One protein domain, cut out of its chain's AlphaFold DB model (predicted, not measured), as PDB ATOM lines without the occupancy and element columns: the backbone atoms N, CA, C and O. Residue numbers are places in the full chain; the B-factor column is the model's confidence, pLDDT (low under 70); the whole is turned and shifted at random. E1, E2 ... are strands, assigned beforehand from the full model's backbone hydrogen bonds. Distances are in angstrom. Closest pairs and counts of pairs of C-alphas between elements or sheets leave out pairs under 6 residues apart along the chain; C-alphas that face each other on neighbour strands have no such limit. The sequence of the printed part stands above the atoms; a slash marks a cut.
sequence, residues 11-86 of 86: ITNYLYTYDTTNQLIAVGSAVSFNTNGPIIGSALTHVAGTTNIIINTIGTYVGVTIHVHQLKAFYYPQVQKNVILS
ATOM      1  N   ILE A  11     -12.340 -14.961 -50.846       75.19
ATOM      2  CA  ILE A  11     -12.847 -16.217 -50.286       75.19
ATOM      3  C   ILE A  11     -14.104 -16.579 -51.087       75.19
ATOM      4  O   ILE A  11     -15.123 -15.905 -50.980       75.19
ATOM      5  N   THR A  12     -14.018 -17.602 -51.936       88.25
ATOM      6  CA  THR A  12     -15.139 -18.036 -52.788       88.25
ATOM      7  C   THR A  12     -16.007 -19.094 -52.123       88.25
ATOM      8  O   THR A  12     -17.140 -19.312 -52.542       88.25
ATOM      9  N   ASN A  13     -15.477 -19.745 -51.084       92.81
ATOM     10  CA  ASN A  13     -16.169 -20.758 -50.307       92.81
ATOM     11  C   ASN A  13     -15.919 -20.517 -48.820       92.81
ATOM     12  O   ASN A  13     -14.774 -20.366 -48.397       92.81
ATOM     13  N   TYR A  14     -16.991 -20.484 -48.039       93.62
ATOM     14  CA  TYR A  14     -16.949 -20.235 -46.602       93.62
ATOM     15  C   TYR A  14     -18.101 -20.973 -45.933       93.62
ATOM     16  O   TYR A  14     -19.210 -20.984 -46.460       93.62
ATOM     17  N   LEU A  15     -17.853 -21.572 -44.772       97.06
ATOM     18  CA  LEU A  15     -18.885 -22.206 -43.963       97.06
ATOM     19  C   LEU A  15     -18.665 -21.834 -42.501       97.06
ATOM     20  O   LEU A  15     -17.586 -22.065 -41.958       97.06
ATOM     21  N   TYR A  16     -19.701 -21.287 -41.873       97.38
ATOM     22  CA  TYR A  16     -19.738 -21.048 -40.436       97.38
ATOM     23  C   TYR A  16     -20.828 -21.904 -39.806       97.38
ATOM     24  O   TYR A  16     -21.996 -21.801 -40.174       97.38
ATOM     25  N   THR A  17     -20.456 -22.739 -38.844       97.88
ATOM     26  CA  THR A  17     -21.392 -23.541 -38.058       97.88
ATOM     27  C   THR A  17     -20.982 -23.492 -36.596       97.88
ATOM     28  O   THR A  17     -19.801 -23.355 -36.276       97.88
ATOM     29  N   TYR A  18     -21.969 -23.511 -35.712       97.19
ATOM     30  CA  TYR A  18     -21.773 -23.399 -34.276       97.19
ATOM     31  C   TYR A  18     -22.886 -24.147 -33.551       97.19
ATOM     32  O   TYR A  18     -23.941 -24.447 -34.115       97.19
ATOM     33  N   ASP A  19     -22.632 -24.468 -32.290       96.19
ATOM     34  CA  ASP A  19     -23.655 -24.972 -31.392       96.19
ATOM     35  C   ASP A  19     -24.165 -23.835 -30.501       96.19
ATOM     36  O   ASP A  19     -23.405 -22.970 -30.064       96.19
ATOM     37  N   THR A  20     -25.470 -23.825 -30.267       95.75
ATOM     38  CA  THR A  20     -26.158 -22.872 -29.384       95.75
ATOM     39  C   THR A  20     -26.501 -23.477 -28.028       95.75
ATOM     40  O   THR A  20     -26.985 -22.774 -27.141       95.75
ATOM     41  N   THR A  21     -26.265 -24.778 -27.860       94.75
ATOM     42  CA  THR A  21     -26.571 -25.522 -26.640       94.75
ATOM     43  C   THR A  21     -25.304 -26.003 -25.938       94.75
ATOM     44  O   THR A  21     -24.213 -25.984 -26.491       94.75
ATOM     45  N   ASN A  22     -25.430 -26.404 -24.672       93.19
ATOM     46  CA  ASN A  22     -24.347 -27.111 -24.000       93.19
ATOM     47  C   ASN A  22     -24.421 -28.589 -24.382       93.19
ATOM     48  O   ASN A  22     -25.452 -29.227 -24.162       93.19
ATOM     49  N   GLN A  23     -23.319 -29.152 -24.869       93.00
ATOM     50  CA  GLN A  23     -23.199 -30.587 -25.108       93.00
ATOM     51  C   GLN A  23     -22.439 -31.273 -23.971       93.00
ATOM     52  O   GLN A  23     -21.352 -30.845 -23.578       93.00
ATOM     53  N   LEU A  24     -22.986 -32.384 -23.475       93.12
ATOM     54  CA  LEU A  24     -22.247 -33.336 -22.652       93.12
ATOM     55  C   LEU A  24     -21.596 -34.368 -23.580       93.12
ATOM     56  O   LEU A  24     -22.288 -35.197 -24.164       93.12
ATOM     57  N   ILE A  25     -20.272 -34.305 -23.718       91.88
ATOM     58  CA  ILE A  25     -19.514 -35.096 -24.698       91.88
ATOM     59  C   ILE A  25     -18.521 -35.994 -23.961       91.88
ATOM     60  O   ILE A  25     -17.752 -35.525 -23.121       91.88
ATOM     61  N   ALA A  26     -18.538 -37.292 -24.270       93.81
ATOM     62  CA  ALA A  26     -17.562 -38.242 -23.748       93.81
ATOM     63  C   ALA A  26     -16.211 -38.121 -24.478       93.81
ATOM     64  O   ALA A  26     -16.129 -37.643 -25.610       93.81
ATOM     65  N   VAL A  27     -15.131 -38.582 -23.843       94.38
ATOM     66  CA  VAL A  27     -13.796 -38.583 -24.465       94.38
ATOM     67  C   VAL A  27     -13.818 -39.412 -25.751       94.38
ATOM     68  O   VAL A  27     -14.276 -40.552 -25.755       94.38
ATOM     69  N   GLY A  28     -13.306 -38.832 -26.839       95.56
ATOM     70  CA  GLY A  28     -13.266 -39.465 -28.161       95.56
ATOM     71  C   GLY A  28     -14.562 -39.341 -28.970       95.56
ATOM     72  O   GLY A  28     -14.579 -39.747 -30.129       95.56
ATOM     73  N   SER A  29     -15.630 -38.769 -28.405       96.56
ATOM     74  CA  SER A  29     -16.849 -38.453 -29.156       96.56
ATOM     75  C   SER A  29     -16.698 -37.161 -29.964       96.56
ATOM     76  O   SER A  29     -15.948 -36.257 -29.596       96.56
ATOM     77  N   ALA A  30     -17.430 -37.075 -31.073       95.94
ATOM     78  CA  ALA A  30     -17.480 -35.884 -31.910       95.94
ATOM     79  C   ALA A  30     -18.412 -34.811 -31.322       95.94
ATOM     80  O   ALA A  30     -19.359 -35.120 -30.599       95.94
ATOM     81  N   VAL A  31     -18.146 -33.556 -31.679       95.69
ATOM     82  CA  VAL A  31     -19.014 -32.408 -31.392       95.69
ATOM     83  C   VAL A  31     -20.021 -32.282 -32.532       95.69
ATOM     84  O   VAL A  31     -19.619 -32.303 -33.697       95.69
ATOM     85  N   SER A  32     -21.313 -32.165 -32.224       96.44
ATOM     86  CA  SER A  32     -22.318 -31.809 -33.231       96.44
ATOM     87  C   SER A  32     -22.506 -30.294 -33.275       96.44
ATOM     88  O   SER A  32     -22.335 -29.610 -32.269       96.44
ATOM     89  N   PHE A  33     -22.853 -29.741 -34.432       96.94
ATOM     90  CA  PHE A  33     -23.182 -28.319 -34.534       96.94
ATOM     91  C   PHE A  33     -24.649 -28.175 -34.898       96.94
ATOM     92  O   PHE A  33     -25.093 -28.650 -35.941       96.94
ATOM     93  N   ASN A  34     -25.443 -27.555 -34.030       97.62
ATOM     94  CA  ASN A  34     -26.889 -27.494 -34.227       97.62
ATOM     95  C   ASN A  34     -27.346 -26.317 -35.104       97.62
ATOM     96  O   ASN A  34     -28.523 -26.246 -35.448       97.62
ATOM     97  N   THR A  35     -26.439 -25.405 -35.472       98.19
ATOM     98  CA  THR A  35     -26.775 -24.189 -36.216       98.19
ATOM     99  C   THR A  35     -25.784 -23.927 -37.345       98.19
ATOM    100  O   THR A  35     -24.567 -24.006 -37.175       98.19
ATOM    101  N   ASN A  36     -26.313 -23.556 -38.510       98.00
ATOM    102  CA  ASN A  36     -25.533 -23.007 -39.615       98.00
ATOM    103  C   ASN A  36     -25.660 -21.487 -39.612       98.00
ATOM    104  O   ASN A  36     -26.767 -20.955 -39.636       98.00
ATOM    105  N   GLY A  37     -24.525 -20.798 -39.615       96.25
ATOM    106  CA  GLY A  37     -24.460 -19.421 -40.073       96.25
ATOM    107  C   GLY A  37     -24.313 -19.366 -41.599       96.25
ATOM    108  O   GLY A  37     -24.820 -20.241 -42.304       96.25
ATOM    109  N   PRO A  38     -23.622 -18.348 -42.135       95.00
ATOM    110  CA  PRO A  38     -23.427 -18.227 -43.573       95.00
ATOM    111  C   PRO A  38     -22.685 -19.428 -44.168       95.00
ATOM    112  O   PRO A  38     -21.624 -19.827 -43.682       95.00
ATOM    113  N   ILE A  39     -23.232 -19.944 -45.267       95.88
ATOM    114  CA  ILE A  39     -22.569 -20.886 -46.166       95.88
ATOM    115  C   ILE A  39     -22.511 -20.209 -47.532       95.88
ATOM    116  O   ILE A  39     -23.544 -19.906 -48.127       95.88
ATOM    117  N   ILE A  40     -21.302 -19.908 -47.987       94.56
ATOM    118  CA  ILE A  40     -21.023 -19.239 -49.256       94.56
ATOM    119  C   ILE A  40     -20.343 -20.247 -50.176       94.56
ATOM    120  O   ILE A  40     -19.400 -20.923 -49.764       94.56
ATOM    121  N   GLY A  41     -20.805 -20.319 -51.424       94.19
ATOM    122  CA  GLY A  41     -20.347 -21.319 -52.387       94.19
ATOM    123  C   GLY A  41     -20.928 -22.712 -52.119       94.19
ATOM    124  O   GLY A  41     -21.782 -22.894 -51.255       94.19
ATOM    125  N   SER A  42     -20.488 -23.699 -52.899       94.81
ATOM    126  CA  SER A  42     -20.977 -25.090 -52.837       94.81
ATOM    127  C   SER A  42     -19.900 -26.102 -52.447       94.81
ATOM    128  O   SER A  42     -20.194 -27.283 -52.265       94.81
ATOM    129  N   ALA A  43     -18.648 -25.662 -52.299       96.38
ATOM    130  CA  ALA A  43     -17.549 -26.565 -51.987       96.38
ATOM    131  C   ALA A  43     -17.596 -27.096 -50.545       96.38
ATOM    132  O   ALA A  43     -17.013 -28.142 -50.271       96.38
ATOM    133  N   LEU A  44     -18.299 -26.401 -49.644       97.31
ATOM    134  CA  LEU A  44     -18.448 -26.747 -48.232       97.31
ATOM    135  C   LEU A  44     -19.932 -26.909 -47.896       97.31
ATOM    136  O   LEU A  44     -20.726 -26.015 -48.188       97.31
ATOM    137  N   THR A  45     -20.309 -28.013 -47.257       97.88
ATOM    138  CA  THR A  45     -21.675 -28.214 -46.751       97.88
ATOM    139  C   THR A  45     -21.672 -28.753 -45.325       97.88
ATOM    140  O   THR A  45     -20.740 -29.427 -44.889       97.88
ATOM    141  N   HIS A  46     -22.733 -28.443 -44.587       98.19
ATOM    142  CA  HIS A  46     -22.990 -28.975 -43.255       98.19
ATOM    143  C   HIS A  46     -24.500 -29.051 -43.028       98.19
ATOM    144  O   HIS A  46     -25.241 -28.132 -43.393       98.19
ATOM    145  N   VAL A  47     -24.955 -30.138 -42.408       97.88
ATOM    146  CA  VAL A  47     -26.349 -30.305 -41.995       97.88
ATOM    147  C   VAL A  47     -26.429 -30.062 -40.493       97.88
ATOM    148  O   VAL A  47     -25.759 -30.743 -39.720       97.88
ATOM    149  N   ALA A  48     -27.244 -29.095 -40.075       97.25
ATOM    150  CA  ALA A  48     -27.459 -28.793 -38.664       97.25
ATOM    151  C   ALA A  48     -27.858 -30.054 -37.871       97.25
ATOM    152  O   ALA A  48     -28.705 -30.835 -38.303       97.25
ATOM    153  N   GLY A  49     -27.226 -30.248 -36.716       97.00
ATOM    154  CA  GLY A  49     -27.374 -31.426 -35.860       97.00
ATOM    155  C   GLY A  49     -26.419 -32.577 -36.195       97.00
ATOM    156  O   GLY A  49     -26.426 -33.584 -35.491       97.00
ATOM    157  N   THR A  50     -25.588 -32.447 -37.234       97.44
ATOM    158  CA  THR A  50     -24.565 -33.447 -37.577       97.44
ATOM    159  C   THR A  50     -23.180 -33.042 -37.068       97.44
ATOM    160  O   THR A  50     -22.984 -31.951 -36.535       97.44
ATOM    161  N   THR A  51     -22.218 -33.959 -37.171       97.12
ATOM    162  CA  THR A  51     -20.837 -33.773 -36.693       97.12
ATOM    163  C   THR A  51     -19.857 -33.429 -37.812       97.12
ATOM    164  O   THR A  51     -18.717 -33.059 -37.546       97.12
ATOM    165  N   ASN A  52     -20.264 -33.602 -39.072       96.81
ATOM    166  CA  ASN A  52     -19.354 -33.605 -40.211       96.81
ATOM    167  C   ASN A  52     -19.562 -32.365 -41.075       96.81
ATOM    168  O   ASN A  52     -20.662 -32.121 -41.568       96.81
ATOM    169  N   ILE A  53     -18.475 -31.647 -41.341       96.31
ATOM    170  CA  ILE A  53     -18.397 -30.679 -42.436       96.31
ATOM    171  C   ILE A  53     -17.879 -31.428 -43.665       96.31
ATOM    172  O   ILE A  53     -16.865 -32.123 -43.592       96.31
ATOM    173  N   ILE A  54     -18.582 -31.304 -44.788       97.38
ATOM    174  CA  ILE A  54     -18.280 -32.034 -46.020       97.38
ATOM    175  C   ILE A  54     -17.608 -31.089 -47.012       97.38
ATOM    176  O   ILE A  54     -18.104 -29.994 -47.283       97.38
ATOM    177  N   ILE A  55     -16.490 -31.544 -47.578       97.06
ATOM    178  CA  ILE A  55     -15.790 -30.892 -48.685       97.06
ATOM    179  C   ILE A  55     -16.198 -31.601 -49.979       97.06
ATOM    180  O   ILE A  55     -15.855 -32.763 -50.184       97.06
ATOM    181  N   ASN A  56     -16.927 -30.908 -50.852       97.50
ATOM    182  CA  ASN A  56     -17.514 -31.485 -52.069       97.50
ATOM    183  C   ASN A  56     -16.674 -31.246 -53.332       97.50
ATOM    184  O   ASN A  56     -16.905 -31.882 -54.357       97.50
ATOM    185  N   THR A  57     -15.698 -30.341 -53.264       96.06
ATOM    186  CA  THR A  57     -14.865 -29.957 -54.410       96.06
ATOM    187  C   THR A  57     -13.392 -30.154 -54.074       96.06
ATOM    188  O   THR A  57     -12.927 -29.741 -53.011       96.06
ATOM    189  N   ILE A  58     -12.629 -30.760 -54.986       95.31
ATOM    190  CA  ILE A  58     -11.174 -30.902 -54.839       95.31
ATOM    191  C   ILE A  58     -10.531 -29.510 -54.854       95.31
ATOM    192  O   ILE A  58     -10.826 -28.690 -55.721       95.31
ATOM    193  N   GLY A  59      -9.634 -29.247 -53.909       90.81
ATOM    194  CA  GLY A  59      -8.934 -27.971 -53.819       90.81
ATOM    195  C   GLY A  59      -8.085 -27.858 -52.560       90.81
ATOM    196  O   GLY A  59      -8.082 -28.749 -51.712       90.81
ATOM    197  N   THR A  60      -7.360 -26.745 -52.445       90.38
ATOM    198  CA  THR A  60      -6.636 -26.387 -51.218       90.38
ATOM    199  C   THR A  60      -7.505 -25.455 -50.385       90.38
ATOM    200  O   THR A  60      -7.893 -24.389 -50.858       90.38
ATOM    201  N   TYR A  61      -7.788 -25.848 -49.145       89.75
ATOM    202  CA  TYR A  61      -8.555 -25.058 -48.186       89.75
ATOM    203  C   TYR A  61      -7.612 -24.549 -47.099       89.75
ATOM    204  O   TYR A  61      -6.877 -25.330 -46.496       89.75
ATOM    205  N   VAL A  62      -7.621 -23.241 -46.857       89.44
ATOM    206  CA  VAL A  62      -6.776 -22.577 -45.854       89.44
ATOM    207  C   VAL A  62      -7.652 -21.804 -44.867       89.44
ATOM    208  O   VAL A  62      -8.726 -21.339 -45.240       89.44
ATOM    209  N   GLY A  63      -7.199 -21.658 -43.618       87.50
ATOM    210  CA  GLY A  63      -7.907 -20.870 -42.599       87.50
ATOM    211  C   GLY A  63      -9.032 -21.610 -41.863       87.50
ATOM    212  O   GLY A  63     -10.104 -21.048 -41.665       87.50
ATOM    213  N   VAL A  64      -8.803 -22.863 -41.452       91.81
ATOM    214  CA  VAL A  64      -9.731 -23.590 -40.565       91.81
ATOM    215  C   VAL A  64      -9.486 -23.166 -39.116       91.81
ATOM    216  O   VAL A  64      -8.378 -23.324 -38.608       91.81
ATOM    217  N   THR A  65     -10.529 -22.673 -38.446       94.12
ATOM    218  CA  THR A  65     -10.466 -22.219 -37.050       94.12
ATOM    219  C   THR A  65     -11.545 -22.906 -36.219       94.12
ATOM    220  O   THR A  65     -12.691 -22.998 -36.652       94.12
ATOM    221  N   ILE A  66     -11.194 -23.353 -35.009       95.25
ATOM    222  CA  ILE A  66     -12.113 -23.986 -34.053       95.25
ATOM    223  C   ILE A  66     -12.011 -23.242 -32.717       95.25
ATOM    224  O   ILE A  66     -10.914 -23.085 -32.183       95.25
ATOM    225  N   HIS A  67     -13.148 -22.811 -32.168       95.44
ATOM    226  CA  HIS A  67     -13.244 -22.197 -30.840       95.44
ATOM    227  C   HIS A  67     -14.104 -23.084 -29.933       95.44
ATOM    228  O   HIS A  67     -15.218 -23.442 -30.310       95.44
ATOM    229  N   VAL A  68     -13.595 -23.449 -28.750       93.62
ATOM    230  CA  VAL A  68     -14.283 -24.338 -27.794       93.62
ATOM    231  C   VAL A  68     -14.134 -23.798 -26.375       93.62
ATOM    232  O   VAL A  68     -13.049 -23.378 -25.977       93.62
ATOM    233  N   HIS A  69     -15.211 -23.866 -25.594       92.31
ATOM    234  CA  HIS A  69     -15.223 -23.541 -24.169       92.31
ATOM    235  C   HIS A  69     -15.734 -24.746 -23.380       92.31
ATOM    236  O   HIS A  69     -16.799 -25.278 -23.680       92.31
ATOM    237  N   GLN A  70     -14.989 -25.182 -22.363       90.06
ATOM    238  CA  GLN A  70     -15.423 -26.263 -21.481       90.06
ATOM    239  C   GLN A  70     -16.036 -25.683 -20.206       90.06
ATOM    240  O   GLN A  70     -15.400 -24.899 -19.501       90.06
ATOM    241  N   LEU A  71     -17.254 -26.112 -19.872       86.25
ATOM    242  CA  LEU A  71     -17.826 -25.843 -18.560       86.25
ATOM    243  C   LEU A  71     -17.220 -26.806 -17.532       86.25
ATOM    244  O   LEU A  71     -17.339 -28.027 -17.653       86.25
ATOM    245  N   LYS A  72     -16.580 -26.259 -16.497       80.00
ATOM    246  CA  LYS A  72     -16.105 -27.040 -15.353       80.00
ATOM    247  C   LYS A  72     -17.259 -27.243 -14.369       80.00
ATOM    248  O   LYS A  72     -17.760 -26.273 -13.807       80.00
ATOM    249  N   ALA A  73     -17.662 -28.489 -14.129       67.38
ATOM    250  CA  ALA A  73     -18.574 -28.799 -13.032       67.38
ATOM    251  C   ALA A  73     -17.828 -28.648 -11.695       67.38
ATOM    252  O   ALA A  73     -16.807 -29.303 -11.470       67.38
ATOM    253  N   PHE A  74     -18.316 -27.782 -10.808       60.44
ATOM    254  CA  PHE A  74     -17.852 -27.726  -9.425       60.44
ATOM    255  C   PHE A  74     -18.678 -28.713  -8.596       60.44
ATOM    256  O   PHE A  74     -19.896 -28.581  -8.501       60.44
ATOM    257  N   TYR A  75     -18.021 -29.713  -8.010       55.94
ATOM    258  CA  TYR A  75     -18.646 -30.599  -7.033       55.94
ATOM    259  C   TYR A  75     -18.699 -29.888  -5.674       55.94
ATOM    260  O   TYR A  75     -17.654 -29.622  -5.082       55.94
ATOM    261  N   TYR A  76     -19.902 -29.584  -5.178       54.06
ATOM    262  CA  TYR A  76     -20.114 -29.127  -3.802       54.06
ATOM    263  C   TYR A  76     -20.665 -30.295  -2.971       54.06
ATOM    264  O   TYR A  76     -21.809 -30.700  -3.204       54.06
ATOM    265  N   PRO A  77     -19.899 -30.861  -2.016       59.25
ATOM    266  CA  PRO A  77     -20.419 -31.914  -1.154       59.25
ATOM    267  C   PRO A  77     -21.580 -31.370  -0.314       59.25
ATOM    268  O   PRO A  77     -21.445 -30.360   0.377       59.25
ATOM    269  N   GLN A  78     -22.731 -32.038  -0.379       57.28
ATOM    270  CA  GLN A  78     -23.862 -31.735   0.495       57.28
ATOM    271  C   GLN A  78     -23.499 -32.172   1.919       57.28
ATOM    272  O   GLN A  78     -23.379 -33.365   2.193       57.28
ATOM    273  N   VAL A  79     -23.309 -31.220   2.834       60.00
ATOM    274  CA  VAL A  79     -23.178 -31.531   4.264       60.00
ATOM    275  C   VAL A  79     -24.582 -31.773   4.806       60.00
ATOM    276  O   VAL A  79     -25.302 -30.832   5.143       60.00
ATOM    277  N   GLN A  80     -24.998 -33.036   4.872       59.69
ATOM    278  CA  GLN A  80     -26.241 -33.401   5.543       59.69
ATOM    279  C   GLN A  80     -26.034 -33.261   7.057       59.69
ATOM    280  O   GLN A  80     -25.389 -34.090   7.697       59.69
ATOM    281  N   LYS A  81     -26.537 -32.168   7.640       66.25
ATOM    282  CA  LYS A  81     -26.519 -31.964   9.091       66.25
ATOM    283  C   LYS A  81     -27.718 -32.684   9.702       66.25
ATOM    284  O   LYS A  81     -28.841 -32.192   9.622       66.25
ATOM    285  N   ASN A  82     -27.484 -33.837  10.321       69.88
ATOM    286  CA  ASN A  82     -28.513 -34.517  11.103       69.88
ATOM    287  C   ASN A  82     -28.767 -33.711  12.383       69.88
ATOM    288  O   ASN A  82     -27.908 -33.641  13.262       69.88
ATOM    289  N   VAL A  83     -29.936 -33.076  12.485       72.44
ATOM    290  CA  VAL A  83     -30.409 -32.485  13.741       72.44
ATOM    291  C   VAL A  83     -31.050 -33.607  14.551       72.44
ATOM    292  O   VAL A  83     -32.091 -34.128  14.162       72.44
ATOM    293  N   ILE A  84     -30.413 -34.004  15.653       76.31
ATOM    294  CA  ILE A  84     -31.031 -34.881  16.651       76.31
ATOM    295  C   ILE A  84     -31.820 -33.973  17.595       76.31
ATOM    296  O   ILE A  84     -31.233 -33.110  18.244       76.31
ATOM    297  N   LEU A  85     -33.142 -34.139  17.635       65.31
ATOM    298  CA  LEU A  85     -33.982 -33.553  18.678       65.31
ATOM    299  C   LEU A  85     -33.943 -34.512  19.873       65.31
ATOM    300  O   LEU A  85     -34.366 -35.661  19.743       65.31
ATOM    301  N   SER A  86     -33.372 -34.053  20.985       79.62
ATOM    302  CA  SER A  86     -33.409 -34.722  22.292       79.62
ATOM    303  C   SER A  86     -34.488 -34.120  23.173       79.62
ATOM    304  O   SER A  86     -34.546 -32.867  23.180       79.62
TER     305      SER A  86
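AT A GLANCE: This is residues 11 to 86 of the 86 residues of an uncharacterized protein of Bacillus thuringiensis Sbt003 (UniProt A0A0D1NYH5). Little regular structure is present: a small body of loops and one two-stranded hairpin, E1 and E2, from which a long tail, residues 72 to 86, sticks out and makes much of the length. The printed part has 76 residues, 11 of them in named elements: no named helix and two antiparallel strands, E1 then E2, class all strand. It is extended, with a radius of gyration of the C-alphas of 21.3 A and spans of 80 by 19 by 18 A.

IN THESE COORDINATES: E1, residues 14 to 18, begins at C-alpha 14 (-16.949, -20.235, -46.602) and is 13.6 A long. E2, residues 35 to 40, is 15.1 A long and ends at C-alpha 40 (-21.023, -19.239, -49.256).

HOW THE PARTS SIT: E1 and E2 form an antiparallel hairpin at 174 degrees, with N 16 and O 38 within hydrogen-bond range at 3.0 A. Residues 44 to 45 pair antiparallel with residues 54 to 55.

THE WHOLE: Without residues 72 to 86, the body spans 35 by 20 by 17 A. The printed part has no cut; the link E1 to E2 is long, 16 residues. Residues 73 to 82 and 85 have pLDDT under 70.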